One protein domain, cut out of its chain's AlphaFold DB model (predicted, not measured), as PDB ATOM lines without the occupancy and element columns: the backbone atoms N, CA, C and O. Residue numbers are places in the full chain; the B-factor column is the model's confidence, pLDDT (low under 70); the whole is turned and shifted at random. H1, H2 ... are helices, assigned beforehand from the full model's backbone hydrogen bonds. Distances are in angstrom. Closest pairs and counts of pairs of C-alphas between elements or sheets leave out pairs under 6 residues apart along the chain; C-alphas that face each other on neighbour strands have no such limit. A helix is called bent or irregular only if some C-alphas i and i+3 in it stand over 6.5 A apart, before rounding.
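AT A GLANCE: This is residues 1073 to 1141 of the 1141 residues of the protein "Peroxisomal membrane protein 4" of Phytophthora nicotianae (UniProt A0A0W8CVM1). Picture an open U made of single helices: the long helix H1 is one arm, H2 and the link after it cross the base, and the short H3 and then H4 make the other arm, running back roughly against H1. The space between the arms is empty, and no two helices touch; H1 and H2 come near each other at one corner of the U. The printed part has 69 residues, with four named helices in the order H1, H2, H3, H4 and no named strand, and its class is all helix. It is only just extended, close to loose, with a radius of gyration of the C-alphas of 16.8 A, and it is flat, spanning 38 by 36 by 17 A.

HOW THE PARTS SIT: Start with H1, residues 1073 to 1094, and look near its last residues for H2, residues 1101 to 1112. The two are close but not clearly touching: their closest C-alphas, those of Tyr 1092 and Leu 1104, are 7.2 A apart. Their lines are about perpendicular, at 79 degrees. Further along you reach H3, residues 1120 to 1124, which is apart from H1 and from H2. H4, residues 1128 to 1138, is apart from H1, H2 and H3. In H2 and H4 each O i to N i+4 pair is within hydrogen-bond range; in H1 it is 16 of 18, and in H3 0 of 1, beside 1 of 2 O i to N i+3 pairs.

IN THESE COORDINATES: Find C-alpha 1073 at (25.932, 46.004, 5.473); from there H1 runs 30.8 A to C-alpha 1094 at (14.993, 20.277, -7.418). H1 is irregular, but only just: the C-alphas of His 1075 and Pro 1078 are 6.55 A apart. A short link of 6 residues leads to H2, 14.8 A from its first to its last C-alpha. Another short link, of 7 residues, leads to H3, which measures 8.0 A. After a tight link of 3 residues, H4 covers 15.1 A and ends with C-alpha 1138 at (1.182, 40.708, 24.194).

THE WHOLE: Look at Phe 1073 and Asp 1119 for the two C-alphas farthest apart, 45.2 A. The printed part has no cut and no long link, and it ends at Phe 1141, the chain's last residue. Residues 1073 to 1087 of H1 stand free, and so do residues 1115 to 1122, 1127 to 1133 and 1135 to 1141. The mean pLDDT of the printed part is 76.3; in the B-factor column you will find values under 70 at residues 1102, 1114, 1116 to 1126, 1129 and 1139 to 1141.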
ATOM      1  N   PHE A1073      26.540  47.326   5.206       74.38
ATOM      2  CA  PHE A1073      25.932  46.004   5.473       74.38
ATOM      3  C   PHE A1073      24.412  46.022   5.744       74.38
ATOM      4  O   PHE A1073      23.722  45.086   5.349       74.38
ATOM      5  N   LYS A1074      23.866  47.081   6.372       71.19
ATOM      6  CA  LYS A1074      22.414  47.229   6.604       71.19
ATOM      7  C   LYS A1074      21.579  47.187   5.309       71.19
ATOM      8  O   LYS A1074      20.472  46.671   5.351       71.19
ATOM      9  N   HIS A1075      22.102  47.685   4.184       75.69
ATOM     10  CA  HIS A1075      21.402  47.696   2.891       75.69
ATOM     11  C   HIS A1075      21.684  46.442   2.046       75.69
ATOM     12  O   HIS A1075      20.862  46.060   1.223       75.69
ATOM     13  N   VAL A1076      22.811  45.759   2.284       80.00
ATOM     14  CA  VAL A1076      23.158  44.490   1.609       80.00
ATOM     15  C   VAL A1076      22.427  43.294   2.233       80.00
ATOM     16  O   VAL A1076      22.141  42.312   1.551       80.00
ATOM     17  N   TYR A1077      22.106  43.359   3.530       81.94
ATOM     18  CA  TYR A1077      21.492  42.249   4.265       81.94
ATOM     19  C   TYR A1077      20.150  41.747   3.685       81.94
ATOM     20  O   TYR A1077      20.016  40.528   3.576       81.94
ATOM     21  N   PRO A1078      19.191  42.600   3.256       85.38
ATOM     22  CA  PRO A1078      17.962  42.130   2.611       85.38
ATOM     23  C   PRO A1078      18.232  41.346   1.321       85.38
ATOM     24  O   PRO A1078      17.744  40.231   1.181       85.38
ATOM     25  N   LEU A1079      19.086  41.868   0.430       82.88
ATOM     26  CA  LEU A1079      19.460  41.195  -0.820       82.88
ATOM     27  C   LEU A1079      20.127  39.836  -0.551       82.88
ATOM     28  O   LEU A1079      19.777  38.836  -1.175       82.88
ATOM     29  N   LEU A1080      21.041  39.781   0.423       84.50
ATOM     30  CA  LEU A1080      21.673  38.537   0.864       84.50
ATOM     31  C   LEU A1080      20.642  37.531   1.403       84.50
ATOM     32  O   LEU A1080      20.732  36.346   1.090       84.50
ATOM     33  N   ALA A1081      19.660  37.986   2.186       87.06
ATOM     34  CA  ALA A1081      18.596  37.131   2.704       87.06
ATOM     35  C   ALA A1081      17.704  36.579   1.579       87.06
ATOM     36  O   ALA A1081      17.423  35.382   1.574       87.06
ATOM     37  N   THR A1082      17.323  37.411   0.601       89.06
ATOM     38  CA  THR A1082      16.553  36.993  -0.582       89.06
ATOM     39  C   THR A1082      17.304  35.945  -1.402       89.06
ATOM     40  O   THR A1082      16.737  34.898  -1.699       89.06
ATOM     41  N   VAL A1083      18.583  36.178  -1.724       90.19
ATOM     42  CA  VAL A1083      19.396  35.230  -2.507       90.19
ATOM     43  C   VAL A1083      19.558  33.898  -1.770       90.19
ATOM     44  O   VAL A1083      19.355  32.844  -2.370       90.19
ATOM     45  N   VAL A1084      19.857  33.924  -0.465       90.62
ATOM     46  CA  VAL A1084      20.006  32.700   0.343       90.62
ATOM     47  C   VAL A1084      18.696  31.911   0.417       90.62
ATOM     48  O   VAL A1084      18.723  30.697   0.221       90.62
ATOM     49  N   TRP A1085      17.553  32.562   0.650       89.88
ATOM     50  CA  TRP A1085      16.262  31.865   0.698       89.88
ATOM     51  C   TRP A1085      15.820  31.328  -0.662       89.88
ATOM     52  O   TRP A1085      15.387  30.181  -0.734       89.88
ATOM     53  N   ALA A1086      16.002  32.092  -1.744       90.62
ATOM     54  CA  ALA A1086      15.733  31.615  -3.099       90.62
ATOM     55  C   ALA A1086      16.589  30.382  -3.444       90.62
ATOM     56  O   ALA A1086      16.066  29.401  -3.968       90.62
ATOM     57  N   SER A1087      17.878  30.385  -3.077       89.50
ATOM     58  CA  SER A1087      18.760  29.219  -3.247       89.50
ATOM     59  C   SER A1087      18.324  28.012  -2.410       89.50
ATOM     60  O   SER A1087      18.369  26.891  -2.907       89.50
ATOM     61  N   VAL A1088      17.887  28.213  -1.160       89.88
ATOM     62  CA  VAL A1088      17.406  27.122  -0.292       89.88
ATOM     63  C   VAL A1088      16.127  26.490  -0.841       89.88
ATOM     64  O   VAL A1088      16.061  25.266  -0.902       89.88
ATOM     65  N   MET A1089      15.150  27.292  -1.277       90.81
ATOM     66  CA  MET A1089      13.912  26.764  -1.862       90.81
ATOM     67  C   MET A1089      14.171  26.082  -3.210       90.81
ATOM     68  O   MET A1089      13.680  24.983  -3.440       90.81
ATOM     69  N   TRP A1090      15.013  26.658  -4.076       91.56
ATOM     70  CA  TRP A1090      15.365  26.026  -5.350       91.56
ATOM     71  C   TRP A1090      16.072  24.672  -5.157       91.56
ATOM     72  O   TRP A1090      15.722  23.701  -5.826       91.56
ATOM     73  N   LEU A1091      17.006  24.573  -4.203       89.06
ATOM     74  CA  LEU A1091      17.647  23.302  -3.843       89.06
ATOM     75  C   LEU A1091      16.676  22.308  -3.188       89.06
ATOM     76  O   LEU A1091      16.876  21.106  -3.332       89.06
ATOM     77  N   TYR A1092      15.646  22.778  -2.480       89.69
ATOM     78  CA  TYR A1092      14.637  21.912  -1.868       89.69
ATOM     79  C   TYR A1092      13.748  21.234  -2.915       89.69
ATOM     80  O   TYR A1092      13.598  20.019  -2.874       89.69
ATOM     81  N   GLU A1093      13.221  22.002  -3.871       88.12
ATOM     82  CA  GLU A1093      12.317  21.476  -4.905       88.12
ATOM     83  C   GLU A1093      13.044  20.598  -5.942       88.12
ATOM     84  O   GLU A1093      12.491  19.605  -6.406       88.12
ATOM     85  N   ASN A1094      14.281  20.950  -6.320       89.38
ATOM     86  CA  ASN A1094      14.993  20.277  -7.418       89.38
ATOM     87  C   ASN A1094      15.951  19.172  -6.942       89.38
ATOM     88  O   ASN A1094      16.060  18.138  -7.594       89.38
ATOM     89  N   GLU A1095      16.664  19.383  -5.832       88.12
ATOM     90  CA  GLU A1095      17.764  18.515  -5.377       88.12
ATOM     91  C   GLU A1095      17.742  18.287  -3.845       88.12
ATOM     92  O   GLU A1095      18.756  18.486  -3.158       88.12
ATOM     93  N   PRO A1096      16.606  17.851  -3.254       82.69
ATOM     94  CA  PRO A1096      16.410  17.800  -1.799       82.69
ATOM     95  C   PRO A1096      17.445  16.935  -1.069       82.69
ATOM     96  O   PRO A1096      17.775  17.194   0.090       82.69
ATOM     97  N   HIS A1097      18.003  15.924  -1.739       81.94
ATOM     98  CA  HIS A1097      19.038  15.048  -1.189       81.94
ATOM     99  C   HIS A1097      20.397  15.740  -0.982       81.94
ATOM    100  O   HIS A1097      21.218  15.237  -0.212       81.94
ATOM    101  N   THR A1098      20.634  16.894  -1.615       84.00
ATOM    102  CA  THR A1098      21.847  17.707  -1.416       84.00
ATOM    103  C   THR A1098      21.773  18.593  -0.166       84.00
ATOM    104  O   THR A1098      22.808  18.983   0.383       84.00
ATOM    105  N   LEU A1099      20.565  18.894   0.328       81.06
ATOM    106  CA  LEU A1099      20.369  19.723   1.514       81.06
ATOM    107  C   LEU A1099      20.749  18.982   2.802       81.06
ATOM    108  O   LEU A1099      20.500  17.790   2.985       81.06
ATOM    109  N   HIS A1100      21.309  19.723   3.764       79.38
ATOM    110  CA  HIS A1100      21.690  19.149   5.054       79.38
ATOM    111  C   HIS A1100      20.464  18.527   5.766       79.38
ATOM    112  O   HIS A1100      19.463  19.230   5.942       79.38
ATOM    113  N   PRO A1101      20.525  17.275   6.277       74.06
ATOM    114  CA  PRO A1101      19.341  16.538   6.744       74.06
ATOM    115  C   PRO A1101      18.508  17.173   7.868       74.06
ATOM    116  O   PRO A1101      17.383  16.736   8.103       74.06
ATOM    117  N   SER A1102      19.025  18.172   8.593       68.44
ATOM    118  CA  SER A1102      18.202  18.951   9.533       68.44
ATOM    119  C   SER A1102      17.354  20.017   8.842       68.44
ATOM    120  O   SER A1102      16.238  20.254   9.277       68.44
ATOM    121  N   LEU A1103      17.877  20.650   7.786       78.06
ATOM    122  CA  LEU A1103      17.163  21.661   7.008       78.06
ATOM    123  C   LEU A1103      16.097  20.988   6.143       78.06
ATOM    124  O   LEU A1103      14.947  21.405   6.190       78.06
ATOM    125  N   LEU A1104      16.455  19.886   5.472       81.69
ATOM    126  CA  LEU A1104      15.522  19.053   4.709       81.69
ATOM    127  C   LEU A1104      14.298  18.657   5.553       81.69
ATOM    128  O   LEU A1104      13.170  18.885   5.140       81.69
ATOM    129  N   LYS A1105      14.509  18.159   6.781       77.06
ATOM    130  CA  LYS A1105      13.408  17.800   7.693       77.06
ATOM    131  C   LYS A1105      12.581  18.988   8.181       77.06
ATOM    132  O   LYS A1105      11.395  18.816   8.441       77.06
ATOM    133  N   SER A1106      13.179  20.170   8.327       77.06
ATOM    134  CA  SER A1106      12.424  21.386   8.642       77.06
ATOM    135  C   SER A1106      11.550  21.821   7.467       77.06
ATOM    136  O   SER A1106      10.400  22.165   7.695       77.06
ATOM    137  N   MET A1107      12.053  21.752   6.232       81.50
ATOM    138  CA  MET A1107      11.269  22.072   5.034       81.50
ATOM    139  C   MET A1107      10.148  21.049   4.806       81.50
ATOM    140  O   MET A1107       9.003  21.442   4.626       81.50
ATOM    141  N   GLN A1108      10.428  19.752   4.969       83.00
ATOM    142  CA  GLN A1108       9.408  18.695   4.914       83.00
ATOM    143  C   GLN A1108       8.296  18.908   5.951       83.00
ATOM    144  O   GLN A1108       7.124  18.771   5.626       83.00
ATOM    145  N   PHE A1109       8.630  19.301   7.183       79.38
ATOM    146  CA  PHE A1109       7.616  19.635   8.188       79.38
ATOM    147  C   PHE A1109       6.816  20.908   7.839       79.38
ATOM    148  O   PHE A1109       5.616  20.963   8.091       79.38
ATOM    149  N   LEU A1110       7.469  21.926   7.269       80.06
ATOM    150  CA  LEU A1110       6.862  23.232   6.971       80.06
ATOM    151  C   LEU A1110       6.043  23.281   5.671       80.06
ATOM    152  O   LEU A1110       5.199  24.164   5.562       80.06
ATOM    153  N   TYR A1111       6.314  22.393   4.707       82.00
ATOM    154  CA  TYR A1111       5.732  22.433   3.358       82.00
ATOM    155  C   TYR A1111       5.103  21.093   2.922       82.00
ATOM    156  O   TYR A1111       3.952  21.076   2.477       82.00
ATOM    157  N   ASP A1112       5.787  19.951   3.090       79.94
ATOM    158  CA  ASP A1112       5.241  18.640   2.678       79.94
ATOM    159  C   ASP A1112       4.167  18.125   3.647       79.94
ATOM    160  O   ASP A1112       3.130  17.613   3.220       79.94
ATOM    161  N   GLU A1113       4.419  18.215   4.959       75.81
ATOM    162  CA  GLU A1113       3.491  17.747   5.996       75.81
ATOM    163  C   GLU A1113       2.292  18.702   6.143       75.81
ATOM    164  O   GLU A1113       1.177  18.223   6.334       75.81
ATOM    165  N   SER A1114       2.457  20.014   5.914       68.75
ATOM    166  CA  SER A1114       1.333  20.972   5.860       68.75
ATOM    167  C   SER A1114       0.354  20.712   4.709       68.75
ATOM    168  O   SER A1114      -0.811  21.087   4.795       68.75
ATOM    169  N   CYS A1115       0.799  20.047   3.640       70.44
ATOM    170  CA  CYS A1115      -0.054  19.641   2.520       70.44
ATOM    171  C   CYS A1115      -0.808  18.315   2.772       70.44
ATOM    172  O   CYS A1115      -1.436  17.786   1.853       70.44
ATOM    173  N   ARG A1116      -0.730  17.727   3.978       67.38
ATOM    174  CA  ARG A1116      -1.237  16.374   4.284       67.38
ATOM    175  C   ARG A1116      -2.127  16.346   5.529       67.38
ATOM    176  O   ARG A1116      -1.750  15.780   6.553       67.38
ATOM    177  N   TRP A1117      -3.331  16.895   5.383       61.66
ATOM    178  CA  TRP A1117      -4.386  16.901   6.405       61.66
ATOM    179  C   TRP A1117      -4.643  15.495   6.978       61.66
ATOM    180  O   TRP A1117      -4.850  14.552   6.203       61.66
ATOM    181  N   LYS A1118      -4.654  15.339   8.311       58.12
ATOM    182  CA  LYS A1118      -5.015  14.064   8.965       58.12
ATOM    183  C   LYS A1118      -5.996  14.210  10.120       58.12
ATOM    184  O   LYS A1118      -6.998  13.504  10.133       58.12
ATOM    185  N   ASP A1119      -5.740  15.136  11.038       57.06
ATOM    186  CA  ASP A1119      -6.430  15.256  12.328       57.06
ATOM    187  C   ASP A1119      -7.253  16.566  12.453       57.06
ATOM    188  O   ASP A1119      -7.529  17.083  13.540       57.06
ATOM    189  N   GLY A1120      -7.718  17.086  11.310       62.91
ATOM    190  CA  GLY A1120      -8.832  18.036  11.215       62.91
ATOM    191  C   GLY A1120      -8.589  19.411  11.852       62.91
ATOM    192  O   GLY A1120      -7.563  20.049  11.634       62.91
ATOM    193  N   LEU A1121      -9.577  19.904  12.608       61.78
ATOM    194  CA  LEU A1121      -9.580  21.259  13.189       61.78
ATOM    195  C   LEU A1121      -8.579  21.432  14.351       61.78
ATOM    196  O   LEU A1121      -8.276  22.557  14.740       61.78
ATOM    197  N   VAL A1122      -8.041  20.335  14.896       64.31
ATOM    198  CA  VAL A1122      -7.067  20.360  16.002       64.31
ATOM    199  C   VAL A1122      -5.678  20.789  15.514       64.31
ATOM    200  O   VAL A1122      -4.949  21.436  16.261       64.31
ATOM    201  N   GLU A1123      -5.333  20.518  14.250       61.00
ATOM    202  CA  GLU A1123      -4.058  20.928  13.632       61.00
ATOM    203  C   GLU A1123      -3.895  22.462  13.544       61.00
ATOM    204  O   GLU A1123      -2.771  22.961  13.494       61.00
ATOM    205  N   PHE A1124      -4.997  23.221  13.593       64.38
ATOM    206  CA  PHE A1124      -4.998  24.690  13.578       64.38
ATOM    207  C   PHE A1124      -4.804  25.336  14.959       64.38
ATOM    208  O   PHE A1124      -4.621  26.553  15.041       64.38
ATOM    209  N   LEU A1125      -4.846  24.567  16.053       63.16
ATOM    210  CA  LEU A1125      -4.644  25.118  17.393       63.16
ATOM    211  C   LEU A1125      -3.146  25.385  17.638       63.16
ATOM    212  O   LEU A1125      -2.344  24.445  17.603       63.16
ATOM    213  N   PRO A1126      -2.730  26.634  17.934       66.50
ATOM    214  CA  PRO A1126      -1.341  26.920  18.268       66.50
ATOM    215  C   PRO A1126      -0.920  26.124  19.507       66.50
ATOM    216  O   PRO A1126      -1.659  26.034  20.492       66.50
ATOM    217  N   SER A1127       0.285  25.544  19.465       70.94
ATOM    218  CA  SER A1127       0.786  24.734  20.580       70.94
ATOM    219  C   SER A1127       0.782  25.545  21.885       70.94
ATOM    220  O   SER A1127       1.026  26.753  21.832       70.94
ATOM    221  N   PRO A1128       0.604  24.928  23.070       72.12
ATOM    222  CA  PRO A1128       0.588  25.663  24.337       72.12
ATOM    223  C   PRO A1128       1.827  26.546  24.560       72.12
ATOM    224  O   PRO A1128       1.719  27.609  25.163       72.12
ATOM    225  N   ALA A1129       2.988  26.154  24.020       67.00
ATOM    226  CA  ALA A1129       4.198  26.974  24.034       67.00
ATOM    227  C   ALA A1129       4.104  28.189  23.092       67.00
ATOM    228  O   ALA A1129       4.519  29.281  23.468       67.00
ATOM    229  N   THR A1130       3.534  28.028  21.895       72.88
ATOM    230  CA  THR A1130       3.294  29.131  20.950       72.88
ATOM    231  C   THR A1130       2.290  30.130  21.530       72.88
ATOM    232  O   THR A1130       2.541  31.331  21.523       72.88
ATOM    233  N   THR A1131       1.191  29.632  22.101       76.12
ATOM    234  CA  THR A1131       0.151  30.438  22.757       76.12
ATOM    235  C   THR A1131       0.701  31.182  23.971       76.12
ATOM    236  O   THR A1131       0.451  32.374  24.117       76.12
ATOM    237  N   ALA A1132       1.519  30.525  24.803       74.31
ATOM    238  CA  ALA A1132       2.199  31.177  25.920       74.31
ATOM    239  C   ALA A1132       3.190  32.258  25.459       74.31
ATOM    240  O   ALA A1132       3.252  33.312  26.082       74.31
ATOM    241  N   VAL A1133       3.933  32.042  24.365       75.88
ATOM    242  CA  VAL A1133       4.816  33.073  23.790       75.88
ATOM    243  C   VAL A1133       4.009  34.269  23.292       75.88
ATOM    244  O   VAL A1133       4.335  35.387  23.678       75.88
ATOM    245  N   PHE A1134       2.937  34.057  22.518       74.62
ATOM    246  CA  PHE A1134       2.081  35.152  22.051       74.62
ATOM    247  C   PHE A1134       1.471  35.942  23.215       74.62
ATOM    248  O   PHE A1134       1.569  37.167  23.216       74.62
ATOM    249  N   LEU A1135       0.926  35.263  24.230       74.50
ATOM    250  CA  LEU A1135       0.393  35.908  25.434       74.50
ATOM    251  C   LEU A1135       1.474  36.692  26.190       74.50
ATOM    252  O   LEU A1135       1.236  37.833  26.565       74.50
ATOM    253  N   LEU A1136       2.673  36.133  26.378       73.25
ATOM    254  CA  LEU A1136       3.768  36.824  27.069       73.25
ATOM    255  C   LEU A1136       4.296  38.036  26.291       73.25
ATOM    256  O   LEU A1136       4.625  39.037  26.918       73.25
ATOM    257  N   THR A1137       4.347  37.992  24.955       73.31
ATOM    258  CA  THR A1137       4.718  39.173  24.154       73.31
ATOM    259  C   THR A1137       3.607  40.218  24.083       73.31
ATOM    260  O   THR A1137       3.907  41.403  24.018       73.31
ATOM    261  N   TRP A1138       2.336  39.802  24.140       71.12
ATOM    262  CA  TRP A1138       1.182  40.708  24.194       71.12
ATOM    263  C   TRP A1138       1.010  41.354  25.581       71.12
ATOM    264  O   TRP A1138       0.459  42.437  25.691       71.12
ATOM    265  N   LEU A1139       1.515  40.719  26.644       65.00
ATOM    266  CA  LEU A1139       1.543  41.252  28.015       65.00
ATOM    267  C   LEU A1139       2.783  42.123  28.319       65.00
ATOM    268  O   LEU A1139       3.007  42.479  29.475       65.00
ATOM    269  N   GLN A1140       3.608  42.440  27.314       47.25
ATOM    270  CA  GLN A1140       4.800  43.296  27.444       47.25
ATOM    271  C   GLN A1140       4.795  44.511  26.495       47.25
ATOM    272  O   GLN A1140       5.852  45.103  26.266       47.25
ATOM    273  N   PHE A1141       3.622  44.889  25.976       43.62
ATOM    274  CA  PHE A1141       3.376  46.084  25.163       43.62
ATOM    275  C   PHE A1141       2.091  46.791  25.607       43.62
ATOM    276  O   PHE A1141       1.162  46.076  26.046       43.62
TER     277      PHE A1141